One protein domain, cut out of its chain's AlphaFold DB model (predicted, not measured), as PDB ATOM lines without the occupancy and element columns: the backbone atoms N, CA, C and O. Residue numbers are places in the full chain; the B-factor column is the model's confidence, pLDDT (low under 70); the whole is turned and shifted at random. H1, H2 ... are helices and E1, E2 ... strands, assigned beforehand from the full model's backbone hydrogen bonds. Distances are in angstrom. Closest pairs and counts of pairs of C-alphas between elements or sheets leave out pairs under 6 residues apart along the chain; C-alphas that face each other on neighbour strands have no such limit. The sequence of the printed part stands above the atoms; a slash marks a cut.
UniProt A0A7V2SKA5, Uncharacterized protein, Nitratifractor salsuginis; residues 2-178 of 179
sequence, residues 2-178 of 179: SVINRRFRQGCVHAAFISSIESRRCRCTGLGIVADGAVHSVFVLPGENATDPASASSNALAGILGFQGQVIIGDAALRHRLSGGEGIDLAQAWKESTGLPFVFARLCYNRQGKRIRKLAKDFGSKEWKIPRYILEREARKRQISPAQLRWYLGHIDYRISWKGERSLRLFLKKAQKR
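This is residues 2 to 178 of the 179 residues of an uncharacterized protein of Nitratifractor salsuginis (UniProt A0A7V2SKA5). A strongly twisted sheet of four strands, E1, E5, E2 and E6, has H9 over one face and H6 over the other, and a second lobe, the two-stranded sheet E3 and E4 with H4, joins it through H3 and H5. H7 and H8 form a corner to one side, with H8 near H4. The printed part has 177 residues with nine named helices and six named strands, in the order H1 E1 H2 E2 E3 H3 E4 H4 H5 E5 H6 H7 H8 E6 H9. Both sheets are antiparallel and the class is mixed, helices and strands. The whole is compact, with a radius of gyration of the C-alphas of 16.2 A and spans of 46 by 45 by 31 A.

H1, residues 2 to 9, begins at C-alpha 2 (-34.230, -5.056, -28.602). E1 is residues 15 to 19, H2 20 to 23, and E2 27 to 35, 21.6 A long with a bend of 65 degrees at residue 30. E3 is 42 to 45, H3 56 to 65, E4 70 to 73, H4 74 to 82 and H5 90 to 98. E5, residues 102 to 109, spans 21.0 A, and H6, 113 to 124, spans 16.1 A. H7 is 132 to 141, H8 146 to 153 and E6 157 to 159. H9, residues 162 to 176, spans 21.6 A and ends at C-alpha 176 (-30.818, -18.512, -14.602).

The larger sheet runs E1, E5, E2, E6. N 18 and O 106 of E1 and E5 are 2.9 A apart, N 33 and O 105 of E2 and E5 2.9 A, and N 32 and O 158 of E2 and E6 2.9 A, within hydrogen-bond range. E1, H2 and E2 form a split strand-helix-strand unit, two strands running the same way with E5 between them, its crossover right-handed. There are three layers, helices on both faces: H6, at a height of 8.7 A over the sheet, runs along the strands, and H9 is on the opposite face. H1 is over E1 at a height of 7.8 A. The hub is H3, which touches H2, H5 and H9; C-alphas of Ala 62 and Leu 90 are the closest of H3 and H5, 6.6 A. N 43 and O 72 pair E3 with E4 at 3.0 A. H7 touches H8, about perpendicular at 90 degrees, closest at the C-alphas of Ala 139 and Pro 146, 5.3 A. Every O i to N i+4 pair is within hydrogen-bond range in H1 and H3 to H9; H2 is too short for one.

The C-alphas of Gly 47 and Lys 114, the two farthest apart, are 46.2 A apart. The printed part has no cut and no long link. The mean pLDDT of the printed part is 95.0, and residue 178 is under 70.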
ATOM      1  N   SER A   2     -32.889  -4.448 -28.653       76.50
ATOM      2  CA  SER A   2     -34.230  -5.056 -28.602       76.50
ATOM      3  C   SER A   2     -34.838  -5.350 -29.985       76.50
ATOM      4  O   SER A   2     -35.301  -6.463 -30.236       76.50
ATOM      5  N   VAL A   3     -34.752  -4.405 -30.929       85.38
ATOM      6  CA  VAL A   3     -35.284  -4.571 -32.297       85.38
ATOM      7  C   VAL A   3     -34.574  -5.688 -33.063       85.38
ATOM      8  O   VAL A   3     -35.241  -6.537 -33.656       85.38
ATOM      9  N   ILE A   4     -33.236  -5.721 -33.053       87.31
ATOM     10  CA  ILE A   4     -32.486  -6.744 -33.797       87.31
ATOM     11  C   ILE A   4     -32.662  -8.133 -33.172       87.31
ATOM     12  O   ILE A   4     -32.847  -9.098 -33.910       87.31
ATOM     13  N   ASN A   5     -32.723  -8.226 -31.837       87.38
ATOM     14  CA  ASN A   5     -33.033  -9.468 -31.130       87.38
ATOM     15  C   ASN A   5     -34.415 -10.000 -31.549       87.38
ATOM     16  O   ASN A   5     -34.546 -11.177 -31.883       87.38
ATOM     17  N   ARG A   6     -35.435  -9.126 -31.609       89.19
ATOM     18  CA  ARG A   6     -36.790  -9.486 -32.057       89.19
ATOM     19  C   ARG A   6     -36.800  -9.981 -33.504       89.19
ATOM     20  O   ARG A   6     -37.312 -11.066 -33.764       89.19
ATOM     21  N   ARG A   7     -36.188  -9.233 -34.431       92.19
ATOM     22  CA  ARG A   7     -36.114  -9.622 -35.855       92.19
ATOM     23  C   ARG A   7     -35.351 -10.931 -36.052       92.19
ATOM     24  O   ARG A   7     -35.723 -11.724 -36.911       92.19
ATOM     25  N   PHE A   8     -34.307 -11.171 -35.257       93.19
ATOM     26  CA  PHE A   8     -33.580 -12.437 -35.262       93.19
ATOM     27  C   PHE A   8     -34.459 -13.588 -34.764       93.19
ATOM     28  O   PHE A   8     -34.550 -14.609 -35.437       93.19
ATOM     29  N   ARG A   9     -35.166 -13.418 -33.641       90.69
ATOM     30  CA  ARG A   9     -36.069 -14.444 -33.089       90.69
ATOM     31  C   ARG A   9     -37.210 -14.801 -34.049       90.69
ATOM     32  O   ARG A   9     -37.558 -15.967 -34.166       90.69
ATOM     33  N   GLN A  10     -37.736 -13.812 -34.771       92.62
ATOM     34  CA  GLN A  10     -38.779 -13.985 -35.791       92.62
ATOM     35  C   GLN A  10     -38.261 -14.574 -37.117       92.62
ATOM     36  O   GLN A  10     -39.038 -14.779 -38.042       92.62
ATOM     37  N   GLY A  11     -36.952 -14.812 -37.257       90.19
ATOM     38  CA  GLY A  11     -36.374 -15.352 -38.491       90.19
ATOM     39  C   GLY A  11     -36.307 -14.359 -39.659       90.19
ATOM     40  O   GLY A  11     -35.892 -14.746 -40.750       90.19
ATOM     41  N   CYS A  12     -36.637 -13.079 -39.441       93.69
ATOM     42  CA  CYS A  12     -36.601 -12.033 -40.469       93.69
ATOM     43  C   CYS A  12     -35.180 -11.700 -40.949       93.69
ATOM     44  O   CYS A  12     -35.008 -11.045 -41.974       93.69
ATOM     45  N   VAL A  13     -34.156 -12.103 -40.192       93.44
ATOM     46  CA  VAL A  13     -32.743 -11.953 -40.556       93.44
ATOM     47  C   VAL A  13     -32.017 -13.291 -40.436       93.44
ATOM     48  O   VAL A  13     -32.296 -14.105 -39.554       93.44
ATOM     49  N   HIS A  14     -31.054 -13.526 -41.329       94.62
ATOM     50  CA  HIS A  14     -30.290 -14.777 -41.352       94.62
ATOM     51  C   HIS A  14     -29.255 -14.873 -40.230       94.62
ATOM     52  O   HIS A  14     -29.006 -15.975 -39.737       94.62
ATOM     53  N   ALA A  15     -28.666 -13.742 -39.841       96.12
ATOM     54  CA  ALA A  15     -27.696 -13.624 -38.763       96.12
ATOM     55  C   ALA A  15     -27.735 -12.222 -38.146       96.12
ATOM     56  O   ALA A  15     -28.086 -11.260 -38.828       96.12
ATOM     57  N   ALA A  16     -27.373 -12.115 -36.869       96.06
ATOM     58  CA  ALA A  16     -27.280 -10.848 -36.151       96.06
ATOM     59  C   ALA A  16     -26.371 -10.963 -34.922       96.06
ATOM     60  O   ALA A  16     -26.253 -12.038 -34.331       96.06
ATOM     61  N   PHE A  17     -25.781  -9.838 -34.508       95.88
ATOM     62  CA  PHE A  17     -25.295  -9.702 -33.138       95.88
ATOM     63  C   PHE A  17     -26.497  -9.556 -32.212       95.88
ATOM     64  O   PHE A  17     -27.233  -8.572 -32.297       95.88
ATOM     65  N   ILE A  18     -26.695 -10.548 -31.349       95.94
ATOM     66  CA  ILE A  18     -27.750 -10.544 -30.335       95.94
ATOM     67  C   ILE A  18     -27.138 -10.500 -28.941       95.94
ATOM     68  O   ILE A  18     -26.016 -10.968 -28.733       95.94
ATOM     69  N   SER A  19     -27.883  -9.943 -27.990       96.19
ATOM     70  CA  SER A  19     -27.494  -9.902 -26.576       96.19
ATOM     71  C   SER A  19     -27.099 -11.301 -26.087       96.19
ATOM     72  O   SER A  19     -27.791 -12.279 -26.372       96.19
ATOM     73  N   SER A  20     -25.986 -11.424 -25.361       96.75
ATOM     74  CA  SER A  20     -25.460 -12.724 -24.928       96.75
ATOM     75  C   SER A  20     -26.469 -13.519 -24.097       96.75
ATOM     76  O   SER A  20     -26.584 -14.731 -24.282       96.75
ATOM     77  N   ILE A  21     -27.275 -12.831 -23.285       95.69
ATOM     78  CA  ILE A  21     -28.351 -13.421 -22.472       95.69
ATOM     79  C   ILE A  21     -29.435 -14.107 -23.322       95.69
ATOM     80  O   ILE A  21     -29.958 -15.150 -22.944       95.69
ATOM     81  N   GLU A  22     -29.695 -13.584 -24.520       93.75
ATOM     82  CA  GLU A  22     -30.677 -14.115 -25.479       93.75
ATOM     83  C   GLU A  22     -30.105 -15.262 -26.330       93.75
ATOM     84  O   GLU A  22     -30.831 -15.950 -27.042       93.75
ATOM     85  N   SER A  23     -28.790 -15.488 -26.276       94.19
ATOM     86  CA  SER A  23     -28.094 -16.386 -27.206       94.19
ATOM     87  C   SER A  23     -28.070 -17.860 -26.788       94.19
ATOM     88  O   SER A  23     -27.578 -18.700 -27.540       94.19
ATOM     89  N   ARG A  24     -28.585 -18.202 -25.596       89.38
ATOM     90  CA  ARG A  24     -28.416 -19.526 -24.962       89.38
ATOM     91  C   ARG A  24     -28.870 -20.700 -25.834       89.38
ATOM     92  O   ARG A  24     -28.225 -21.742 -25.821       89.38
ATOM     93  N   ARG A  25     -29.978 -20.544 -26.564       89.50
ATOM     94  CA  ARG A  25     -30.547 -21.581 -27.451       89.50
ATOM     95  C   ARG A  25     -30.268 -21.309 -28.932       89.50
ATOM     96  O   ARG A  25     -30.840 -21.957 -29.803       89.50
ATOM     97  N   CYS A  26     -29.414 -20.334 -29.231       94.00
ATOM     98  CA  CYS A  26     -29.112 -19.922 -30.591       94.00
ATOM     99  C   CYS A  26     -27.831 -20.588 -31.094       94.00
ATOM    100  O   CYS A  26     -26.889 -20.848 -30.344       94.00
ATOM    101  N   ARG A  27     -27.763 -20.805 -32.408       95.94
ATOM    102  CA  ARG A  27     -26.512 -21.192 -33.063       95.94
ATOM    103  C   ARG A  27     -25.668 -19.942 -33.257       95.94
ATOM    104  O   ARG A  27     -26.087 -19.027 -33.963       95.94
ATOM    105  N   CYS A  28     -24.490 -19.911 -32.647       97.12
ATOM    106  CA  CYS A  28     -23.608 -18.750 -32.678       97.12
ATOM    107  C   CYS A  28     -22.209 -19.111 -33.169       97.12
ATOM    108  O   CYS A  28     -21.829 -20.280 -33.236       97.12
ATOM    109  N   THR A  29     -21.480 -18.090 -33.599       97.06
ATOM    110  CA  THR A  29     -20.080 -18.188 -34.023       97.06
ATOM    111  C   THR A  29     -19.143 -17.836 -32.861       97.06
ATOM    112  O   THR A  29     -19.612 -17.490 -31.778       97.06
ATOM    113  N   GLY A  30     -17.827 -17.889 -33.094       96.12
ATOM    114  CA  GLY A  30     -16.816 -17.403 -32.145       96.12
ATOM    115  C   GLY A  30     -16.642 -15.878 -32.123       96.12
ATOM    116  O   GLY A  30     -15.690 -15.394 -31.518       96.12
ATOM    117  N   LEU A  31     -17.514 -15.119 -32.800       97.12
ATOM    118  CA  LEU A  31     -17.521 -13.658 -32.739       97.12
ATOM    119  C   LEU A  31     -18.548 -13.130 -31.739       97.12
ATOM    120  O   LEU A  31     -19.675 -13.629 -31.642       97.12
ATOM    121  N   GLY A  32     -18.170 -12.053 -31.063       96.88
ATOM    122  CA  GLY A  32     -18.995 -11.341 -30.104       96.88
ATOM    123  C   GLY A  32     -18.583  -9.886 -29.954       96.88
ATOM    124  O   GLY A  32     -17.827  -9.364 -30.760       96.88
ATOM    125  N   ILE A  33     -19.130  -9.239 -28.933       97.06
ATOM    126  CA  ILE A  33     -18.666  -7.946 -28.427       97.06
ATOM    127  C   ILE A  33     -18.180  -8.230 -27.011       97.06
ATOM    128  O   ILE A  33     -18.987  -8.622 -26.162       97.06
ATOM    129  N   VAL A  34     -16.874  -8.130 -26.796       98.00
ATOM    130  CA  VAL A  34     -16.180  -8.602 -25.595       98.00
ATOM    131  C   VAL A  34     -15.356  -7.463 -25.007       98.00
ATOM    132  O   VAL A  34     -14.788  -6.675 -25.752       98.00
ATOM    133  N   ALA A  35     -15.284  -7.394 -23.682       98.25
ATOM    134  CA  ALA A  35     -14.373  -6.505 -22.969       98.25
ATOM    135  C   ALA A  35     -13.641  -7.287 -21.871       98.25
ATOM    136  O   ALA A  35     -14.275  -8.048 -21.135       98.25
ATOM    137  N   ASP A  36     -12.321  -7.124 -21.766       98.00
ATOM    138  CA  ASP A  36     -11.495  -7.724 -20.707       98.00
ATOM    139  C   ASP A  36     -11.038  -6.662 -19.699       98.00
ATOM    140  O   ASP A  36      -9.873  -6.281 -19.651       98.00
ATOM    141  N   GLY A  37     -11.994  -6.160 -18.918       97.25
ATOM    142  CA  GLY A  37     -11.832  -4.992 -18.053       97.25
ATOM    143  C   GLY A  37     -12.771  -3.868 -18.482       97.25
ATOM    144  O   GLY A  37     -13.780  -4.128 -19.142       97.25
ATOM    145  N   ALA A  38     -12.450  -2.634 -18.098       97.62
ATOM    146  CA  ALA A  38     -13.272  -1.467 -18.400       97.62
ATOM    147  C   ALA A  38     -13.508  -1.290 -19.912       97.62
ATOM    148  O   ALA A  38     -12.566  -1.238 -20.707       97.62
ATOM    149  N   VAL A  39     -14.784  -1.181 -20.292       97.62
ATOM    150  CA  VAL A  39     -15.232  -0.986 -21.681       97.62
ATOM    151  C   VAL A  39     -15.540   0.480 -21.987       97.62
ATOM    152  O   VAL A  39     -15.626   0.873 -23.147       97.62
ATOM    153  N   HIS A  40     -15.714   1.306 -20.952       97.75
ATOM    154  CA  HIS A  40     -15.924   2.753 -21.038       97.75
ATOM    155  C   HIS A  40     -17.188   3.201 -21.792       97.75
ATOM    156  O   HIS A  40     -17.344   4.377 -22.116       97.75
ATOM    157  N   SER A  41     -18.111   2.275 -22.047       97.44
ATOM    158  CA  SER A  41     -19.392   2.532 -22.716       97.44
ATOM    159  C   SER A  41     -20.546   1.702 -22.154       97.44
ATOM    160  O   SER A  41     -21.576   1.551 -22.811       97.44
ATOM    161  N   VAL A  42     -20.394   1.148 -20.949       98.12
ATOM    162  CA  VAL A  42     -21.446   0.412 -20.241       98.12
ATOM    163  C   VAL A  42     -21.319   0.702 -18.750       98.12
ATOM    164  O   VAL A  42     -20.446   0.140 -18.091       98.12
ATOM    165  N   PHE A  43     -22.206   1.545 -18.223       98.50
ATOM    166  CA  PHE A  43     -22.160   1.985 -16.829       98.50
ATOM    167  C   PHE A  43     -23.472   1.745 -16.092       98.50
ATOM    168  O   PHE A  43     -24.541   1.704 -16.705       98.50
ATOM    169  N   VAL A  44     -23.369   1.651 -14.769       98.38
ATOM    170  CA  VAL A  44     -24.461   1.964 -13.842       98.38
ATOM    171  C   VAL A  44     -24.160   3.314 -13.204       98.38
ATOM    172  O   VAL A  44     -23.095   3.496 -12.608       98.38
ATOM    173  N   LEU A  45     -25.084   4.254 -13.361       97.88
ATOM    174  CA  LEU A  45     -25.048   5.561 -12.716       97.88
ATOM    175  C   LEU A  45     -25.848   5.529 -11.408       97.88
ATOM    176  O   LEU A  45     -26.863   4.829 -11.353       97.88
ATOM    177  N   PRO A  46     -25.437   6.283 -10.372       94.75
ATOM    178  CA  PRO A  46     -26.227   6.413  -9.153       94.75
ATOM    179  C   PRO A  46     -27.591   7.048  -9.452       94.75
ATOM    180  O   PRO A  46     -27.705   7.901 -10.331       94.75
ATOM    181  N   GLY A  47     -28.619   6.647  -8.705       91.50
ATOM    182  CA  GLY A  47     -29.974   7.183  -8.838       91.50
ATOM    183  C   GLY A  47     -31.034   6.091  -8.917       91.50
ATOM    184  O   GLY A  47     -30.841   4.983  -8.414       91.50
ATOM    185  N   GLU A  48     -32.166   6.419  -9.539       91.62
ATOM    186  CA  GLU A  48     -33.275   5.482  -9.701       91.62
ATOM    187  C   GLU A  48     -32.898   4.292 -10.584       91.62
ATOM    188  O   GLU A  48     -32.162   4.400 -11.568       91.62
ATOM    189  N   ASN A  49     -33.451   3.132 -10.235       94.19
ATOM    190  CA  ASN A  49     -33.273   1.917 -11.008       94.19
ATOM    191  C   ASN A  49     -33.943   2.049 -12.374       94.19
ATOM    192  O   ASN A  49     -35.168   2.004 -12.487       94.19
ATOM    193  N   ALA A  50     -33.129   2.127 -13.419       96.12
ATOM    194  CA  ALA A  50     -33.610   2.206 -14.787       96.12
ATOM    195  C   ALA A  50     -32.778   1.310 -15.704       96.12
ATOM    196  O   ALA A  50     -31.551   1.253 -15.633       96.12
ATOM    197  N   THR A  51     -33.470   0.586 -16.580       94.56
ATOM    198  CA  THR A  51     -32.837  -0.318 -17.546       94.56
ATOM    199  C   THR A  51     -32.596   0.386 -18.876       94.56
ATOM    200  O   THR A  51     -33.424   1.185 -19.312       94.56
ATOM    201  N   ASP A  52     -31.501   0.049 -19.561       94.50
ATOM    202  CA  ASP A  52     -31.245   0.562 -20.904       94.50
ATOM    203  C   ASP A  52     -31.964  -0.332 -21.940       94.50
ATOM    204  O   ASP A  52     -31.641  -1.526 -22.060       94.50
ATOM    205  N   PRO A  53     -32.923   0.187 -22.734       91.25
ATOM    206  CA  PRO A  53     -33.650  -0.607 -23.732       91.25
ATOM    207  C   PRO A  53     -32.738  -1.124 -24.853       91.25
ATOM    208  O   PRO A  53     -33.082  -2.051 -25.604       91.25
ATOM    209  N   ALA A  54     -31.549  -0.539 -24.991       89.19
ATOM    210  CA  ALA A  54     -30.548  -0.973 -25.923       89.19
ATOM    211  C   ALA A  54     -29.765  -2.201 -25.427       89.19
ATOM    212  O   ALA A  54     -29.138  -2.815 -26.273       89.19
ATOM    213  N   SER A  55     -29.821  -2.684 -24.179       90.38
ATOM    214  CA  SER A  55     -29.042  -3.894 -23.825       90.38
ATOM    215  C   SER A  55     -29.630  -4.780 -22.731       90.38
ATOM    216  O   SER A  55     -29.381  -4.592 -21.545       90.38
ATOM    217  N   ALA A  56     -30.267  -5.879 -23.148       93.75
ATOM    218  CA  ALA A  56     -30.722  -6.919 -22.224       93.75
ATOM    219  C   ALA A  56     -29.571  -7.547 -21.412       93.75
ATOM    220  O   ALA A  56     -29.743  -7.871 -20.240       93.75
ATOM    221  N   SER A  57     -28.382  -7.712 -22.007       96.44
ATOM    222  CA  SER A  57     -27.235  -8.315 -21.313       96.44
ATOM    223  C   SER A  57     -26.622  -7.403 -20.262       96.44
ATOM    224  O   SER A  57     -26.272  -7.900 -19.198       96.44
ATOM    225  N   SER A  58     -26.537  -6.098 -20.527       96.88
ATOM    226  CA  SER A  58     -26.035  -5.126 -19.548       96.88
ATOM    227  C   SER A  58     -27.006  -4.984 -18.374       96.88
ATOM    228  O   SER A  58     -26.575  -5.031 -17.229       96.88
ATOM    229  N   ASN A  59     -28.317  -4.941 -18.645       96.56
ATOM    230  CA  ASN A  59     -29.342  -4.902 -17.596       96.56
ATOM    231  C   ASN A  59     -29.276  -6.145 -16.694       96.56
ATOM    232  O   ASN A  59     -29.255  -6.038 -15.470       96.56
ATOM    233  N   ALA A  60     -29.179  -7.337 -17.295       96.56
ATOM    234  CA  ALA A  60     -29.038  -8.580 -16.541       96.56
ATOM    235  C   ALA A  60     -27.729  -8.628 -15.736       96.56
ATOM    236  O   ALA A  60     -27.719  -9.129 -14.612       96.56
ATOM    237  N   LEU A  61     -26.631  -8.110 -16.294       97.62
ATOM    238  CA  LEU A  61     -25.334  -8.060 -15.623       97.62
ATOM    239  C   LEU A  61     -25.356  -7.140 -14.396       97.62
ATOM    240  O   LEU A  61     -24.926  -7.580 -13.333       97.62
ATOM    241  N   ALA A  62     -25.895  -5.921 -14.526       97.44
ATOM    242  CA  ALA A  62     -26.073  -4.995 -13.402       97.44
ATOM    243  C   ALA A  62     -26.843  -5.667 -12.265       97.44
ATOM    244  O   ALA A  62     -26.384  -5.690 -11.123       97.44
ATOM    245  N   GLY A  63     -27.938  -6.344 -12.626       96.12
ATOM    246  CA  GLY A  63     -28.672  -7.200 -11.717       96.12
ATOM    247  C   GLY A  63     -27.753  -8.209 -11.028       96.12
ATOM    248  O   GLY A  63     -27.643  -8.175  -9.806       96.12
ATOM    249  N   ILE A  64     -27.118  -9.117 -11.775       96.75
ATOM    250  CA  ILE A  64     -26.286 -10.210 -11.231       96.75
ATOM    251  C   ILE A  64     -25.195  -9.705 -10.279       96.75
ATOM    252  O   ILE A  64     -24.884 -10.401  -9.312       96.75
ATOM    253  N   LEU A  65     -24.629  -8.530 -10.554       96.94
ATOM    254  CA  LEU A  65     -23.607  -7.892  -9.723       96.94
ATOM    255  C   LEU A  65     -24.184  -7.140  -8.513       96.94
ATOM    256  O   LEU A  65     -23.434  -6.764  -7.623       96.94
ATOM    257  N   GLY A  66     -25.506  -6.970  -8.441       95.81
ATOM    258  CA  GLY A  66     -26.198  -6.343  -7.316       95.81
ATOM    259  C   GLY A  66     -26.230  -4.818  -7.370       95.81
ATOM    260  O   GLY A  66     -26.683  -4.198  -6.412       95.81
ATOM    261  N   PHE A  67     -25.796  -4.206  -8.472       96.44
ATOM    262  CA  PHE A  67     -25.777  -2.753  -8.594       96.44
ATOM    263  C   PHE A  67     -27.182  -2.193  -8.802       96.44
ATOM    264  O   PHE A  67     -27.950  -2.700  -9.621       96.44
ATOM    265  N   GLN A  68     -27.491  -1.145  -8.043       95.44
ATOM    266  CA  GLN A  68     -28.693  -0.332  -8.182       95.44
ATOM    267  C   GLN A  68     -28.332   0.966  -8.909       95.44
ATOM    268  O   GLN A  68     -27.220   1.472  -8.751       95.44
ATOM    269  N   GLY A  69     -29.266   1.485  -9.697       95.94
ATOM    270  CA  GLY A  69     -29.120   2.714 -10.459       95.94
ATOM    271  C   GLY A  69     -29.534   2.580 -11.920       95.94
ATOM    272  O   GLY A  69     -30.126   1.584 -12.351       95.94
ATOM    273  N   GLN A  70     -29.205   3.602 -12.699       97.62
ATOM    274  CA  GLN A  70     -29.537   3.659 -14.114       97.62
ATOM    275  C   GLN A  70     -28.437   3.006 -14.949       97.62
ATOM    276  O   GLN A  70     -27.293   3.461 -14.963       97.62
ATOM    277  N   VAL A  71     -28.790   1.970 -15.706       98.06
ATOM    278  CA  VAL A  71     -27.907   1.411 -16.732       98.06
ATOM    279  C   VAL A  71     -27.908   2.344 -17.940       98.06
ATOM    280  O   VAL A  71     -28.973   2.679 -18.460       98.06
ATOM    281  N   ILE A  72     -26.722   2.715 -18.418       97.69
ATOM    282  CA  ILE A  72     -26.535   3.416 -19.695       97.69
ATOM    283  C   ILE A  72     -25.485   2.706 -20.544       97.69
ATOM    284  O   ILE A  72     -24.471   2.227 -20.022       97.69
ATOM    285  N   ILE A  73     -25.705   2.637 -21.861       96.62
ATOM    286  CA  ILE A  73     -24.765   1.978 -22.776       96.62
ATOM    287  C   ILE A  73     -24.467   2.749 -24.072       96.62
ATOM    288  O   ILE A  73     -25.156   3.693 -24.459       96.62
ATOM    289  N   GLY A  74     -23.430   2.307 -24.785       94.25
ATOM    290  CA  GLY A  74     -23.103   2.756 -26.137       94.25
ATOM    291  C   GLY A  74     -22.682   4.224 -26.196       94.25
ATOM    292  O   GLY A  74     -21.916   4.694 -25.362       94.25
ATOM    293  N   ASP A  75     -23.178   4.952 -27.199       94.56
ATOM    294  CA  ASP A  75     -22.758   6.333 -27.474       94.56
ATOM    295  C   ASP A  75     -23.151   7.319 -26.355       94.56
ATOM    296  O   ASP A  75     -22.498   8.348 -26.183       94.56
ATOM    297  N   ALA A  76     -24.210   7.031 -25.589       95.12
ATOM    298  CA  ALA A  76     -24.586   7.836 -24.424       95.12
ATOM    299  C   ALA A  76     -23.571   7.655 -23.284       95.12
ATOM    300  O   ALA A  76     -23.018   8.634 -22.788       95.12
ATOM    301  N   ALA A  77     -23.259   6.403 -22.948       97.25
ATOM    302  CA  ALA A  77     -22.265   6.047 -21.938       97.25
ATOM    303  C   ALA A  77     -20.849   6.521 -22.292       97.25
ATOM    304  O   ALA A  77     -20.138   7.043 -21.437       97.25
ATOM    305  N   LEU A  78     -20.451   6.390 -23.560       97.06
ATOM    306  CA  LEU A  78     -19.148   6.860 -24.021       97.06
ATOM    307  C   LEU A  78     -19.013   8.379 -23.864       97.06
ATOM    308  O   LEU A  78     -17.995   8.852 -23.364       97.06
ATOM    309  N   ARG A  79     -20.035   9.149 -24.263       95.94
ATOM    310  CA  ARG A  79     -20.024  10.610 -24.090       95.94
ATOM    311  C   ARG A  79     -19.964  11.002 -22.620       95.94
ATOM    312  O   ARG A  79     -19.130  11.830 -22.281       95.94
ATOM    313  N   HIS A  80     -20.768  10.355 -21.771       96.50
ATOM    314  CA  HIS A  80     -20.733  10.547 -20.318       96.50
ATOM    315  C   HIS A  80     -19.321  10.358 -19.758       96.50
ATOM    316  O   HIS A  80     -18.806  11.222 -19.056       96.50
ATOM    317  N   ARG A  81     -18.638   9.273 -20.140       96.88
ATOM    318  CA  ARG A  81     -17.264   9.010 -19.692       96.88
ATOM    319  C   ARG A  81     -16.268  10.064 -20.177       96.88
ATOM    320  O   ARG A  81     -15.390  10.467 -19.413       96.88
ATOM    321  N   LEU A  82     -16.374  10.478 -21.441       96.56
ATOM    322  CA  LEU A  82     -15.464  11.449 -22.059       96.56
ATOM    323  C   LEU A  82     -15.668  12.878 -21.542       96.56
ATOM    324  O   LEU A  82     -14.723  13.661 -21.586       96.56
ATOM    325  N   SER A  83     -16.853  13.210 -21.024       95.44
ATOM    326  CA  SER A  83     -17.118  14.479 -20.337       95.44
ATOM    327  C   SER A  83     -16.715  14.468 -18.857       95.44
ATOM    328  O   SER A  83     -17.062  15.393 -18.133       95.44
ATOM    329  N   GLY A  84     -16.012  13.427 -18.391       95.75
ATOM    330  CA  GLY A  84     -15.589  13.292 -16.993       95.75
ATOM    331  C   GLY A  84     -16.654  12.708 -16.064       95.75
ATOM    332  O   GLY A  84     -16.459  12.703 -14.856       95.75
ATOM    333  N   GLY A  85     -17.762  12.202 -16.608       95.62
ATOM    334  CA  GLY A  85     -18.801  11.548 -15.829       95.62
ATOM    335  C   GLY A  85     -18.313  10.245 -15.197       95.62
ATOM    336  O   GLY A  85     -17.604   9.448 -15.823       95.62
ATOM    337  N   GLU A  86     -18.730  10.028 -13.955       94.88
ATOM    338  CA  GLU A  86     -18.424   8.829 -13.177       94.88
ATOM    339  C   GLU A  86     -19.555   7.800 -13.259       94.88
ATOM    340  O   GLU A  86     -20.697   8.123 -13.594       94.88
ATOM    341  N   GLY A  87     -19.233   6.542 -12.974       96.75
ATOM    342  CA  GLY A  87     -20.176   5.430 -12.991       96.75
ATOM    343  C   GLY A  87     -19.458   4.093 -12.855       96.75
ATOM    344  O   GLY A  87     -18.262   3.980 -13.132       96.75
ATOM    345  N   ILE A  88     -20.194   3.064 -12.447       98.19
ATOM    346  CA  ILE A  88     -19.643   1.716 -12.285       98.19
ATOM    347  C   ILE A  88     -19.594   1.044 -13.656       98.19
ATOM    348  O   ILE A  88     -20.642   0.751 -14.234       98.19
ATOM    349  N   ASP A  89     -18.396   0.789 -14.185       98.50
ATOM    350  CA  ASP A  89     -18.233   0.042 -15.436       98.50
ATOM    351  C   ASP A  89     -18.567  -1.438 -15.206       98.50
ATOM    352  O   ASP A  89     -17.916  -2.136 -14.423       98.50
ATOM    353  N   LEU A  90     -19.599  -1.932 -15.893       98.50
ATOM    354  CA  LEU A  90     -20.095  -3.287 -15.656       98.50
ATOM    355  C   LEU A  90     -19.116  -4.377 -16.113       98.50
ATOM    356  O   LEU A  90     -19.087  -5.451 -15.508       98.50
ATOM    357  N   ALA A  91     -18.325  -4.136 -17.165       98.44
ATOM    358  CA  ALA A  91     -17.321  -5.108 -17.598       98.44
ATOM    359  C   ALA A  91     -16.155  -5.162 -16.609       98.44
ATOM    360  O   ALA A  91     -15.694  -6.257 -16.278       98.44
ATOM    361  N   GLN A  92     -15.737  -4.006 -16.085       98.69
ATOM    362  CA  GLN A  92     -14.720  -3.932 -15.039       98.69
ATOM    363  C   GLN A  92     -15.177  -4.645 -13.761       98.69
ATOM    364  O   GLN A  92     -14.485  -5.537 -13.278       98.69
ATOM    365  N   ALA A  93     -16.381  -4.352 -13.268       98.62
ATOM    366  CA  ALA A  93     -16.904  -4.989 -12.061       98.62
ATOM    367  C   ALA A  93     -17.090  -6.513 -12.226       98.62
ATOM    368  O   ALA A  93     -16.866  -7.308 -11.306       98.62
ATOM    369  N   TRP A  94     -17.459  -6.971 -13.428       98.62
ATOM    370  CA  TRP A  94     -17.473  -8.400 -13.742       98.62
ATOM    371  C   TRP A  94     -16.070  -9.018 -13.704       98.62
ATOM    372  O   TRP A  94     -15.881 -10.118 -13.170       98.62
ATOM    373  N   LYS A  95     -15.080  -8.317 -14.261       98.56
ATOM    374  CA  LYS A  95     -13.686  -8.754 -14.269       98.56
ATOM    375  C   LYS A  95     -13.126  -8.857 -12.855       98.56
ATOM    376  O   LYS A  95     -12.500  -9.863 -12.543       98.56
ATOM    377  N   GLU A  96     -13.399  -7.881 -12.002       98.56
ATOM    378  CA  GLU A  96     -12.980  -7.878 -10.596       98.56
ATOM    379  C   GLU A  96     -13.624  -9.021  -9.807       98.56
ATOM    380  O   GLU A  96     -12.942  -9.742  -9.085       98.56
ATOM    381  N   SER A  97     -14.922  -9.262 -10.007       98.00
ATOM    382  CA  SER A  97     -15.646 -10.313  -9.277       98.00
ATOM    383  C   SER A  97     -15.350 -11.743  -9.747       98.00
ATOM    384  O   SER A  97     -15.594 -12.693  -9.002       98.00
ATOM    385  N   THR A  98     -14.869 -11.941 -10.981       98.19
ATOM    386  CA  THR A  98     -14.720 -13.290 -11.568       98.19
ATOM    387  C   THR A  98     -13.345 -13.604 -12.156       98.19
ATOM    388  O   THR A  98     -13.064 -14.767 -12.457       98.19
ATOM    389  N   GLY A  99     -12.503 -12.597 -12.384       98.38
ATOM    390  CA  GLY A  99     -11.257 -12.701 -13.148       98.38
ATOM    391  C   GLY A  99     -11.448 -12.891 -14.661       98.38
ATOM    392  O   GLY A  99     -10.466 -13.065 -15.393       98.38
ATOM    393  N   LEU A 100     -12.686 -12.864 -15.171       98.56
ATOM    394  CA  LEU A 100     -13.020 -13.192 -16.560       98.56
ATOM    395  C   LEU A 100     -13.485 -11.961 -17.366       98.56
ATOM    396  O   LEU A 100     -14.110 -11.073 -16.795       98.56
ATOM    397  N   PRO A 101     -13.241 -11.917 -18.692       98.50
ATOM    398  CA  PRO A 101     -13.787 -10.873 -19.567       98.50
ATOM    399  C   PRO A 101     -15.309 -10.988 -19.671       98.50
ATOM    400  O   PRO A 101     -15.841 -12.082 -19.497       98.50
ATOM    401  N   PHE A 102     -16.029  -9.932 -20.031       98.62
ATOM    402  CA  PHE A 102     -17.475 -10.002 -20.256       98.62
ATOM    403  C   PHE A 102     -17.834 -10.066 -21.747       98.62
ATOM    404  O   PHE A 102     -17.235  -9.381 -22.569       98.62
ATOM    405  N   VAL A 103     -18.836 -10.882 -22.104       98.50
ATOM    406  CA  VAL A 103     -19.355 -11.014 -23.479       98.50
ATOM    407  C   VAL A 103     -20.742 -10.377 -23.548       98.50
ATOM    408  O   VAL A 103     -21.729 -10.970 -23.110       98.50
ATOM    409  N   PHE A 104     -20.838  -9.180 -24.127       97.94
ATOM    410  CA  PHE A 104     -22.086  -8.415 -24.234       97.94
ATOM    411  C   PHE A 104     -23.040  -8.966 -25.294       97.94
ATOM    412  O   PHE A 104     -24.254  -9.029 -25.090       97.94
ATOM    413  N   ALA A 105     -22.499  -9.374 -26.440       97.38
ATOM    414  CA  ALA A 105     -23.278  -9.861 -27.571       97.38
ATOM    415  C   ALA A 105     -22.527 -10.950 -28.332       97.38
ATOM    416  O   ALA A 105     -21.305 -11.059 -28.235       97.38
ATOM    417  N   ARG A 106     -23.260 -11.749 -29.110       97.50
ATOM    418  CA  ARG A 106     -22.715 -12.823 -29.950       97.50
ATOM    419  C   ARG A 106     -23.297 -12.753 -31.347       97.50
ATOM    420  O   ARG A 106     -24.492 -12.497 -31.501       97.50
ATOM    421  N   LEU A 107     -22.478 -13.040 -32.355       97.69
ATOM    422  CA  LEU A 107     -22.962 -13.214 -33.718       97.69
ATOM    423  C   LEU A 107     -23.618 -14.592 -33.853       97.69
ATOM    424  O   LEU A 107     -22.932 -15.622 -33.875       97.69
ATOM    425  N   CYS A 108     -24.943 -14.596 -33.964       97.69
ATOM    426  CA  CYS A 108     -25.766 -15.794 -34.083       97.69
ATOM    427  C   CYS A 108     -26.483 -15.858 -35.433       97.69
ATOM    428  O   CYS A 108     -26.628 -14.846 -36.117       97.69
ATOM    429  N   TYR A 109     -26.892 -17.060 -35.845       97.38
ATOM    430  CA  TYR A 109     -27.491 -17.319 -37.155       97.38
ATOM    431  C   TYR A 109     -28.649 -18.325 -37.110       97.38
ATOM    432  O   TYR A 109     -28.612 -19.344 -36.415       97.38
ATOM    433  N   ASN A 110     -29.654 -18.066 -37.945       93.94
ATOM    434  CA  ASN A 110     -30.786 -18.956 -38.207       93.94
ATOM    435  C   ASN A 110     -30.643 -19.693 -39.543       93.94
ATOM    436  O   ASN A 110     -31.130 -20.810 -39.700       93.94
ATOM    437  N   ARG A 111     -29.966 -19.082 -40.521       92.69
ATOM    438  CA  ARG A 111     -29.770 -19.630 -41.872       92.69
ATOM    439  C   ARG A 111     -28.339 -19.364 -42.343       92.69
ATOM    440  O   ARG A 111     -27.608 -18.596 -41.727       92.69
ATOM    441  N   GLN A 112     -27.929 -20.024 -43.427       93.88
ATOM    442  CA  GLN A 112     -26.601 -19.867 -44.046       93.88
ATOM    443  C   GLN A 112     -25.410 -20.155 -43.107       93.88
ATOM    444  O   GLN A 112     -24.342 -19.561 -43.244       93.88
ATOM    445  N   GLY A 113     -25.555 -21.097 -42.168       94.88
ATOM    446  CA  GLY A 113     -24.563 -21.331 -41.109       94.88
ATOM    447  C   GLY A 113     -23.129 -21.571 -41.597       94.88
ATOM    448  O   GLY A 113     -22.200 -21.035 -41.002       94.88
ATOM    449  N   LYS A 114     -22.929 -22.304 -42.704       96.50
ATOM    450  CA  LYS A 114     -21.590 -22.492 -43.302       96.50
ATOM    451  C   LYS A 114     -20.957 -21.149 -43.699       96.50
ATOM    452  O   LYS A 114     -19.830 -20.868 -43.303       96.50
ATOM    453  N   ARG A 115     -21.704 -20.298 -44.415       96.88
ATOM    454  CA  ARG A 115     -21.252 -18.972 -44.863       96.88
ATOM    455  C   ARG A 115     -20.989 -18.036 -43.686       96.88
ATOM    456  O   ARG A 115     -19.945 -17.398 -43.655       96.88
ATOM    457  N   ILE A 116     -21.894 -17.988 -42.706       97.19
ATOM    458  CA  ILE A 116     -21.750 -17.109 -41.535       97.19
ATOM    459  C   ILE A 116     -20.559 -17.526 -40.667       97.19
ATOM    460  O   ILE A 116     -19.800 -16.669 -40.230       97.19
ATOM    461  N   ARG A 117     -20.335 -18.831 -40.460       96.31
ATOM    462  CA  ARG A 117     -19.148 -19.313 -39.736       96.31
ATOM    463  C   ARG A 117     -17.851 -19.010 -40.480       96.31
ATOM    464  O   ARG A 117     -16.886 -18.626 -39.831       96.31
ATOM    465  N   LYS A 118     -17.832 -19.157 -41.812       96.31
ATOM    466  CA  LYS A 118     -16.673 -18.782 -42.634       96.31
ATOM    467  C   LYS A 118     -16.376 -17.288 -42.499       96.31
ATOM    468  O   LYS A 118     -15.279 -16.939 -42.094       96.31
ATOM    469  N   LEU A 119     -17.383 -16.434 -42.699       94.88
ATOM    470  CA  LEU A 119     -17.266 -14.984 -42.510       94.88
ATOM    471  C   LEU A 119     -16.732 -14.633 -41.115       94.88
ATOM    472  O   LEU A 119     -15.828 -13.817 -40.986       94.88
ATOM    473  N   ALA A 120     -17.280 -15.266 -40.077       95.44
ATOM    474  CA  ALA A 120     -16.875 -15.017 -38.702       95.44
ATOM    475  C   ALA A 120     -15.417 -15.424 -38.435       95.44
ATOM    476  O   ALA A 120     -14.687 -14.696 -37.764       95.44
ATOM    477  N   LYS A 121     -14.989 -16.567 -38.983       94.31
ATOM    478  CA  LYS A 121     -13.605 -17.042 -38.897       94.31
ATOM    479  C   LYS A 121     -12.656 -16.093 -39.627       94.31
ATOM    480  O   LYS A 121     -11.656 -15.685 -39.047       94.31
ATOM    481  N   ASP A 122     -12.993 -15.718 -40.859       94.06
ATOM    482  CA  ASP A 122     -12.167 -14.842 -41.688       94.06
ATOM    483  C   ASP A 122     -12.015 -13.464 -41.025       94.06
ATOM    484  O   ASP A 122     -10.899 -12.963 -40.894       94.06
ATOM    485  N   PHE A 123     -13.114 -12.898 -40.509       93.44
ATOM    486  CA  PHE A 123     -13.099 -11.639 -39.765       93.44
ATOM    487  C   PHE A 123     -12.266 -11.731 -38.480       93.44
ATOM    488  O   PHE A 123     -11.414 -10.883 -38.253       93.44
ATOM    489  N   GLY A 124     -12.449 -12.770 -37.662       89.88
ATOM    490  CA  GLY A 124     -11.718 -12.923 -36.396       89.88
ATOM    491  C   GLY A 124     -10.246 -13.333 -36.533       89.88
ATOM    492  O   GLY A 124      -9.543 -13.383 -35.525       89.88
ATOM    493  N   SER A 125      -9.788 -13.671 -37.741       87.50
ATOM    494  CA  SER A 125      -8.410 -14.109 -38.014       87.50
ATOM    495  C   SER A 125      -7.446 -12.977 -38.373       87.50
ATOM    496  O   SER A 125      -6.242 -13.207 -38.429       87.50
ATOM    497  N   LYS A 126      -7.963 -11.772 -38.636       86.94
ATOM    498  CA  LYS A 126      -7.184 -10.630 -39.124       86.94
ATOM    499  C   LYS A 126      -7.375  -9.428 -38.216       86.94
ATOM    500  O   LYS A 126      -8.473  -9.192 -37.718       86.94
ATOM    501  N   GLU A 127      -6.324  -8.632 -38.073       84.31
ATOM    502  CA  GLU A 127      -6.453  -7.281 -37.542       84.31
ATOM    503  C   GLU A 127      -6.989  -6.356 -38.633       84.31
ATOM    504  O   GLU A 127      -6.405  -6.216 -39.711       84.31
ATOM    505  N   TRP A 128      -8.132  -5.730 -38.364       86.12
ATOM    506  CA  TRP A 128      -8.771  -4.825 -39.308       86.12
ATOM    507  C   TRP A 128      -8.345  -3.391 -39.032       86.12
ATOM    508  O   TRP A 128      -8.612  -2.843 -37.964       86.12
ATOM    509  N   LYS A 129      -7.738  -2.746 -40.030       89.25
ATOM    510  CA  LYS A 129      -7.525  -1.296 -40.004       89.25
ATOM    511  C   LYS A 129      -8.818  -0.596 -40.404       89.25
ATOM    512  O   LYS A 129      -9.409  -0.925 -41.430       89.25
ATOM    513  N   ILE A 130      -9.242   0.386 -39.612       90.25
ATOM    514  CA  ILE A 130     -10.424   1.198 -39.918       90.25
ATOM    515  C   ILE A 130     -10.004   2.303 -40.892       90.25
ATOM    516  O   ILE A 130      -9.161   3.129 -40.530       90.25
ATOM    517  N   PRO A 131     -10.578   2.367 -42.108       94.88
ATOM    518  CA  PRO A 131     -10.310   3.463 -43.026       94.88
ATOM    519  C   PRO A 131     -10.596   4.821 -42.377       94.88
ATOM    520  O   PRO A 131     -11.645   5.018 -41.756       94.88
ATOM    521  N   ARG A 132      -9.678   5.779 -42.559       95.31
ATOM    522  CA  ARG A 132      -9.725   7.099 -41.908       95.31
ATOM    523  C   ARG A 132     -11.064   7.817 -42.111       95.31
ATOM    524  O   ARG A 132     -11.618   8.336 -41.149       95.31
ATOM    525  N   TYR A 133     -11.622   7.769 -43.321       96.69
ATOM    526  CA  TYR A 133     -12.900   8.416 -43.634       96.69
ATOM    527  C   TYR A 133     -14.085   7.827 -42.846       96.69
ATOM    528  O   TYR A 133     -14.996   8.565 -42.468       96.69
ATOM    529  N   ILE A 134     -14.083   6.513 -42.568       96.69
ATOM    530  CA  ILE A 134     -15.117   5.869 -41.743       96.69
ATOM    531  C   ILE A 134     -14.980   6.368 -40.313       96.69
ATOM    532  O   ILE A 134     -15.963   6.807 -39.723       96.69
ATOM    533  N   LEU A 135     -13.758   6.348 -39.782       96.06
ATOM    534  CA  LEU A 135     -13.482   6.796 -38.427       96.06
ATOM    535  C   LEU A 135     -13.890   8.265 -38.220       96.06
ATOM    536  O   LEU A 135     -14.602   8.570 -37.270       96.06
ATOM    537  N   GLU A 136     -13.501   9.169 -39.122       97.25
ATOM    538  CA  GLU A 136     -13.853  10.595 -39.046       97.25
ATOM    539  C   GLU A 136     -15.360  10.836 -39.185       97.25
ATOM    540  O   GLU A 136     -15.924  11.704 -38.517       97.25
ATOM    541  N   ARG A 137     -16.043  10.072 -40.043       97.88
ATOM    542  CA  ARG A 137     -17.501  10.148 -40.173       97.88
ATOM    543  C   ARG A 137     -18.200   9.694 -38.894       97.88
ATOM    544  O   ARG A 137     -19.112  10.370 -38.428       97.88
ATOM    545  N   GLU A 138     -17.795   8.558 -38.336       96.69
ATOM    546  CA  GLU A 138     -18.423   7.995 -37.139       96.69
ATOM    547  C   GLU A 138     -18.108   8.804 -35.871       96.69
ATOM    548  O   GLU A 138     -18.978   8.912 -35.007       96.69
ATOM    549  N   ALA A 139     -16.926   9.423 -35.796       96.69
ATOM    550  CA  ALA A 139     -16.552  10.353 -34.733       96.69
ATOM    551  C   ALA A 139     -17.413  11.629 -34.771       96.69
ATOM    552  O   ALA A 139     -18.023  11.990 -33.765       96.69
ATOM    553  N   ARG A 140     -17.573  12.245 -35.957       96.88
ATOM    554  CA  ARG A 140     -18.430  13.432 -36.148       96.88
ATOM    555  C   ARG A 140     -19.879  13.191 -35.734       96.88
ATOM    556  O   ARG A 140     -20.434  13.994 -34.994       96.88
ATOM    557  N   LYS A 141     -20.475  12.064 -36.142       95.94
ATOM    558  CA  LYS A 141     -21.854  11.696 -35.758       95.94
ATOM    559  C   LYS A 141     -22.065  11.627 -34.244       95.94
ATOM    560  O   LYS A 141     -23.169  11.868 -33.773       95.94
ATOM    561  N   ARG A 142     -21.018  11.265 -33.503       93.81
ATOM    562  CA  ARG A 142     -21.040  11.082 -32.046       93.81
ATOM    563  C   ARG A 142     -20.519  12.293 -31.283       93.81
ATOM    564  O   ARG A 142     -20.512  12.248 -30.060       93.81
ATOM    565  N   GLN A 143     -20.105  13.345 -31.994       95.25
ATOM    566  CA  GLN A 143     -19.532  14.563 -31.420       95.25
ATOM    567  C   GLN A 143     -18.314  14.270 -30.526       95.25
ATOM    568  O   GLN A 143     -18.142  14.861 -29.467       95.25
ATOM    569  N   ILE A 144     -17.467  13.333 -30.960       95.88
ATOM    570  CA  ILE A 144     -16.195  12.992 -30.307       95.88
ATOM    571  C   ILE A 144     -15.055  13.106 -31.316       95.88
ATOM    572  O   ILE A 144     -15.274  13.085 -32.531       95.88
ATOM    573  N   SER A 145     -13.817  13.197 -30.836       96.81
ATOM    574  CA  SER A 145     -12.655  13.211 -31.721       96.81
ATOM    575  C   SER A 145     -12.362  11.812 -32.294       96.81
ATOM    576  O   SER A 145     -12.610  10.793 -31.638       96.81
ATOM    577  N   PRO A 146     -11.759  11.712 -33.495       96.69
ATOM    578  CA  PRO A 146     -11.294  10.432 -34.030       96.69
ATOM    579  C   PRO A 146     -10.296   9.714 -33.111       96.69
ATOM    580  O   PRO A 146     -10.227   8.486 -33.124       96.69
ATOM    581  N   ALA A 147      -9.524  10.461 -32.314       96.44
ATOM    582  CA  ALA A 147      -8.602   9.897 -31.333       96.44
ATOM    583  C   ALA A 147      -9.353   9.223 -30.175       96.44
ATOM    584  O   ALA A 147      -9.053   8.075 -29.862       96.44
ATOM    585  N   GLN A 148     -10.376   9.881 -29.618       96.88
ATOM    586  CA  GLN A 148     -11.247   9.299 -28.589       96.88
ATOM    587  C   GLN A 148     -11.979   8.053 -29.102       96.88
ATOM    588  O   GLN A 148     -12.043   7.047 -28.401       96.88
ATOM    589  N   LEU A 149     -12.480   8.082 -30.344       96.44
ATOM    590  CA  LEU A 149     -13.129   6.914 -30.944       96.44
ATOM    591  C   LEU A 149     -12.152   5.741 -31.120       96.44
ATOM    592  O   LEU A 149     -12.511   4.607 -30.822       96.44
ATOM    593  N   ARG A 150     -10.915   5.993 -31.576       95.31
ATOM    594  CA  ARG A 150      -9.881   4.943 -31.666       95.31
ATOM    595  C   ARG A 150      -9.520   4.373 -30.304       95.31
ATOM    596  O   ARG A 150      -9.432   3.159 -30.187       95.31
ATOM    597  N   TRP A 151      -9.327   5.240 -29.311       96.25
ATOM    598  CA  TRP A 151      -9.057   4.835 -27.935       96.25
ATOM    599  C   TRP A 151     -10.158   3.899 -27.429       96.25
ATOM    600  O   TRP A 151      -9.868   2.771 -27.055       96.25
ATOM    601  N   TYR A 152     -11.422   4.309 -27.558       96.56
ATOM    602  CA  TYR A 152     -12.575   3.502 -27.161       96.56
ATOM    603  C   TYR A 152     -12.615   2.132 -27.852       96.56
ATOM    604  O   TYR A 152     -12.794   1.110 -27.194       96.56
ATOM    605  N   LEU A 153     -12.421   2.091 -29.174       94.50
ATOM    606  CA  LEU A 153     -12.430   0.832 -29.924       94.50
ATOM    607  C   LEU A 153     -11.294  -0.118 -29.511       94.50
ATOM    608  O   LEU A 153     -11.427  -1.320 -29.716       94.50
ATOM    609  N   GLY A 154     -10.225   0.394 -28.894       95.06
ATOM    610  CA  GLY A 154      -9.160  -0.415 -28.294       95.06
ATOM    611  C   GLY A 154      -9.587  -1.210 -27.053       95.06
ATOM    612  O   GLY A 154      -8.881  -2.133 -26.666       95.06
ATOM    613  N   HIS A 155     -10.743  -0.901 -26.457       96.69
ATOM    614  CA  HIS A 155     -11.299  -1.613 -25.298       96.69
ATOM    615  C   HIS A 155     -12.315  -2.704 -25.677       96.69
ATOM    616  O   HIS A 155     -12.938  -3.303 -24.799       96.69
ATOM    617  N   ILE A 156     -12.515  -2.953 -26.977       95.31
ATOM    618  CA  ILE A 156     -13.505  -3.911 -27.473       95.31
ATOM    619  C   ILE A 156     -12.831  -4.973 -28.326       95.31
ATOM    620  O   ILE A 156     -12.286  -4.701 -29.394       95.31
ATOM    621  N   ASP A 157     -13.002  -6.217 -27.901       94.88
ATOM    622  CA  ASP A 157     -12.632  -7.392 -28.664       94.88
ATOM    623  C   ASP A 157     -13.837  -7.975 -29.398       94.88
ATOM    624  O   ASP A 157     -14.943  -8.103 -28.861       94.88
ATOM    625  N   TYR A 158     -13.607  -8.417 -30.633       95.44
ATOM    626  CA  TYR A 158     -14.635  -9.106 -31.416       95.44
ATOM    627  C   TYR A 158     -14.514 -10.629 -31.376       95.44
ATOM    628  O   TYR A 158     -15.469 -11.338 -31.699       95.44
ATOM    629  N   ARG A 159     -13.355 -11.162 -30.974       95.62
ATOM    630  CA  ARG A 159     -13.117 -12.605 -30.874       95.62
ATOM    631  C   ARG A 159     -13.421 -13.088 -29.463       95.62
ATOM    632  O   ARG A 159     -12.808 -12.645 -28.498       95.62
ATOM    633  N   ILE A 160     -14.310 -14.068 -29.343       96.81
ATOM    634  CA  ILE A 160     -14.579 -14.717 -28.061       96.81
ATOM    635  C   ILE A 160     -13.454 -15.723 -27.798       96.81
ATOM    636  O   ILE A 160     -13.362 -16.768 -28.440       96.81
ATOM    637  N   SER A 161     -12.561 -15.383 -26.868       96.00
ATOM    638  CA  SER A 161     -11.490 -16.275 -26.418       96.00
ATOM    639  C   SER A 161     -12.033 -17.421 -25.557       96.00
ATOM    640  O   SER A 161     -13.190 -17.414 -25.134       96.00
ATOM    641  N   TRP A 162     -11.181 -18.386 -25.202       97.25
ATOM    642  CA  TRP A 162     -11.554 -19.445 -24.258       97.25
ATOM    643  C   TRP A 162     -11.996 -18.887 -22.888       97.25
ATOM    644  O   TRP A 162     -12.916 -19.429 -22.271       97.25
ATOM    645  N   LYS A 163     -11.398 -17.769 -22.432       98.12
ATOM    646  CA  LYS A 163     -11.833 -17.045 -21.224       98.12
ATOM    647  C   LYS A 163     -13.210 -16.417 -21.432       98.12
ATOM    648  O   LYS A 163     -14.049 -16.509 -20.540       98.12
ATOM    649  N   GLY A 164     -13.463 -15.851 -22.615       98.00
ATOM    650  CA  GLY A 164     -14.775 -15.339 -23.019       98.00
ATOM    651  C   GLY A 164     -15.859 -16.418 -23.017       98.00
ATOM    652  O   GLY A 164     -16.923 -16.213 -22.442       98.00
ATOM    653  N   GLU A 165     -15.581 -17.606 -23.558       97.94
ATOM    654  CA  GLU A 165     -16.522 -18.738 -23.539       97.94
ATOM    655  C   GLU A 165     -16.776 -19.264 -22.117       97.94
ATOM    656  O   GLU A 165     -17.905 -19.610 -21.749       97.94
ATOM    657  N   ARG A 166     -15.740 -19.311 -21.267       98.38
ATOM    658  CA  ARG A 166     -15.901 -19.633 -19.839       98.38
ATOM    659  C   ARG A 166     -16.779 -18.594 -19.137       98.38
ATOM    660  O   ARG A 166     -17.691 -18.973 -18.403       98.38
ATOM    661  N   SER A 167     -16.528 -17.314 -19.394       98.31
ATOM    662  CA  SER A 167     -17.293 -16.202 -18.840       98.31
ATOM    663  C   SER A 167     -18.757 -16.231 -19.255       98.31
ATOM    664  O   SER A 167     -19.644 -16.177 -18.409       98.31
ATOM    665  N   LEU A 168     -19.017 -16.422 -20.549       98.12
ATOM    666  CA  LEU A 168     -20.360 -16.523 -21.100       98.12
ATOM    667  C   LEU A 168     -21.160 -17.638 -20.417       98.12
ATOM    668  O   LEU A 168     -22.301 -17.422 -20.011       98.12
ATOM    669  N   ARG A 169     -20.561 -18.824 -20.242       97.25
ATOM    670  CA  ARG A 169     -21.206 -19.937 -19.525       97.25
ATOM    671  C   ARG A 169     -21.523 -19.576 -18.073       97.25
ATOM    672  O   ARG A 169     -22.617 -19.884 -17.603       97.25
ATOM    673  N   LEU A 170     -20.596 -18.915 -17.376       98.00
ATOM    674  CA  LEU A 170     -20.801 -18.464 -15.998       98.00
ATOM    675  C   LEU A 170     -21.932 -17.430 -15.902       98.00
ATOM    676  O   LEU A 170     -22.822 -17.581 -15.067       98.00
ATOM    677  N   PHE A 171     -21.921 -16.424 -16.777       98.00
ATOM    678  CA  PHE A 171     -22.950 -15.390 -16.862       98.00
ATOM    679  C   PHE A 171     -24.336 -15.998 -17.106       98.00
ATOM    680  O   PHE A 171     -25.254 -15.767 -16.323       98.00
ATOM    681  N   LEU A 172     -24.478 -16.865 -18.116       96.38
ATOM    682  CA  LEU A 172     -25.751 -17.524 -18.430       96.38
ATOM    683  C   LEU A 172     -26.247 -18.442 -17.304       96.38
ATOM    684  O   LEU A 172     -27.457 -18.606 -17.140       96.38
ATOM    685  N   LYS A 173     -25.338 -19.052 -16.532       95.88
ATOM    686  CA  LYS A 173     -25.688 -19.847 -15.344       95.88
ATOM    687  C   LYS A 173     -26.174 -18.956 -14.199       95.88
ATOM    688  O   LYS A 173     -27.176 -19.284 -13.572       95.88
ATOM    689  N   LYS A 174     -25.488 -17.841 -13.923       95.88
ATOM    690  CA  LYS A 174     -25.890 -16.876 -12.884       95.88
ATOM    691  C   LYS A 174     -27.227 -16.213 -13.216       95.88
ATOM    692  O   LYS A 174     -28.055 -16.079 -12.327       95.88
ATOM    693  N   ALA A 175     -27.460 -15.887 -14.485       93.06
ATOM    694  CA  ALA A 175     -28.713 -15.289 -14.930       93.06
ATOM    695  C   ALA A 175     -29.928 -16.215 -14.748       93.06
ATOM    696  O   ALA A 175     -31.021 -15.731 -14.492       93.06
ATOM    697  N   GLN A 176     -29.744 -17.539 -14.838       83.81
ATOM    698  CA  GLN A 176     -30.818 -18.512 -14.602       83.81
ATOM    699  C   GLN A 176     -31.225 -18.619 -13.133       83.81
ATOM    700  O   GLN A 176     -32.383 -18.870 -12.870       83.81
ATOM    701  N   LYS A 177     -30.304 -18.421 -12.181       70.94
ATOM    702  CA  LYS A 177     -30.595 -18.554 -10.741       70.94
ATOM    703  C   LYS A 177     -31.466 -17.428 -10.163       70.94
ATOM    704  O   LYS A 177     -31.759 -17.448  -8.976       70.94
ATOM    705  N   ARG A 178     -31.780 -16.412 -10.967       58.28
ATOM    706  CA  ARG A 178     -32.613 -15.263 -10.584       58.28
ATOM    707  C   ARG A 178     -34.051 -15.351 -11.105       58.28
ATOM    708  O   ARG A 178     -34.812 -14.421 -10.867       58.28
TER     709      ARG A 178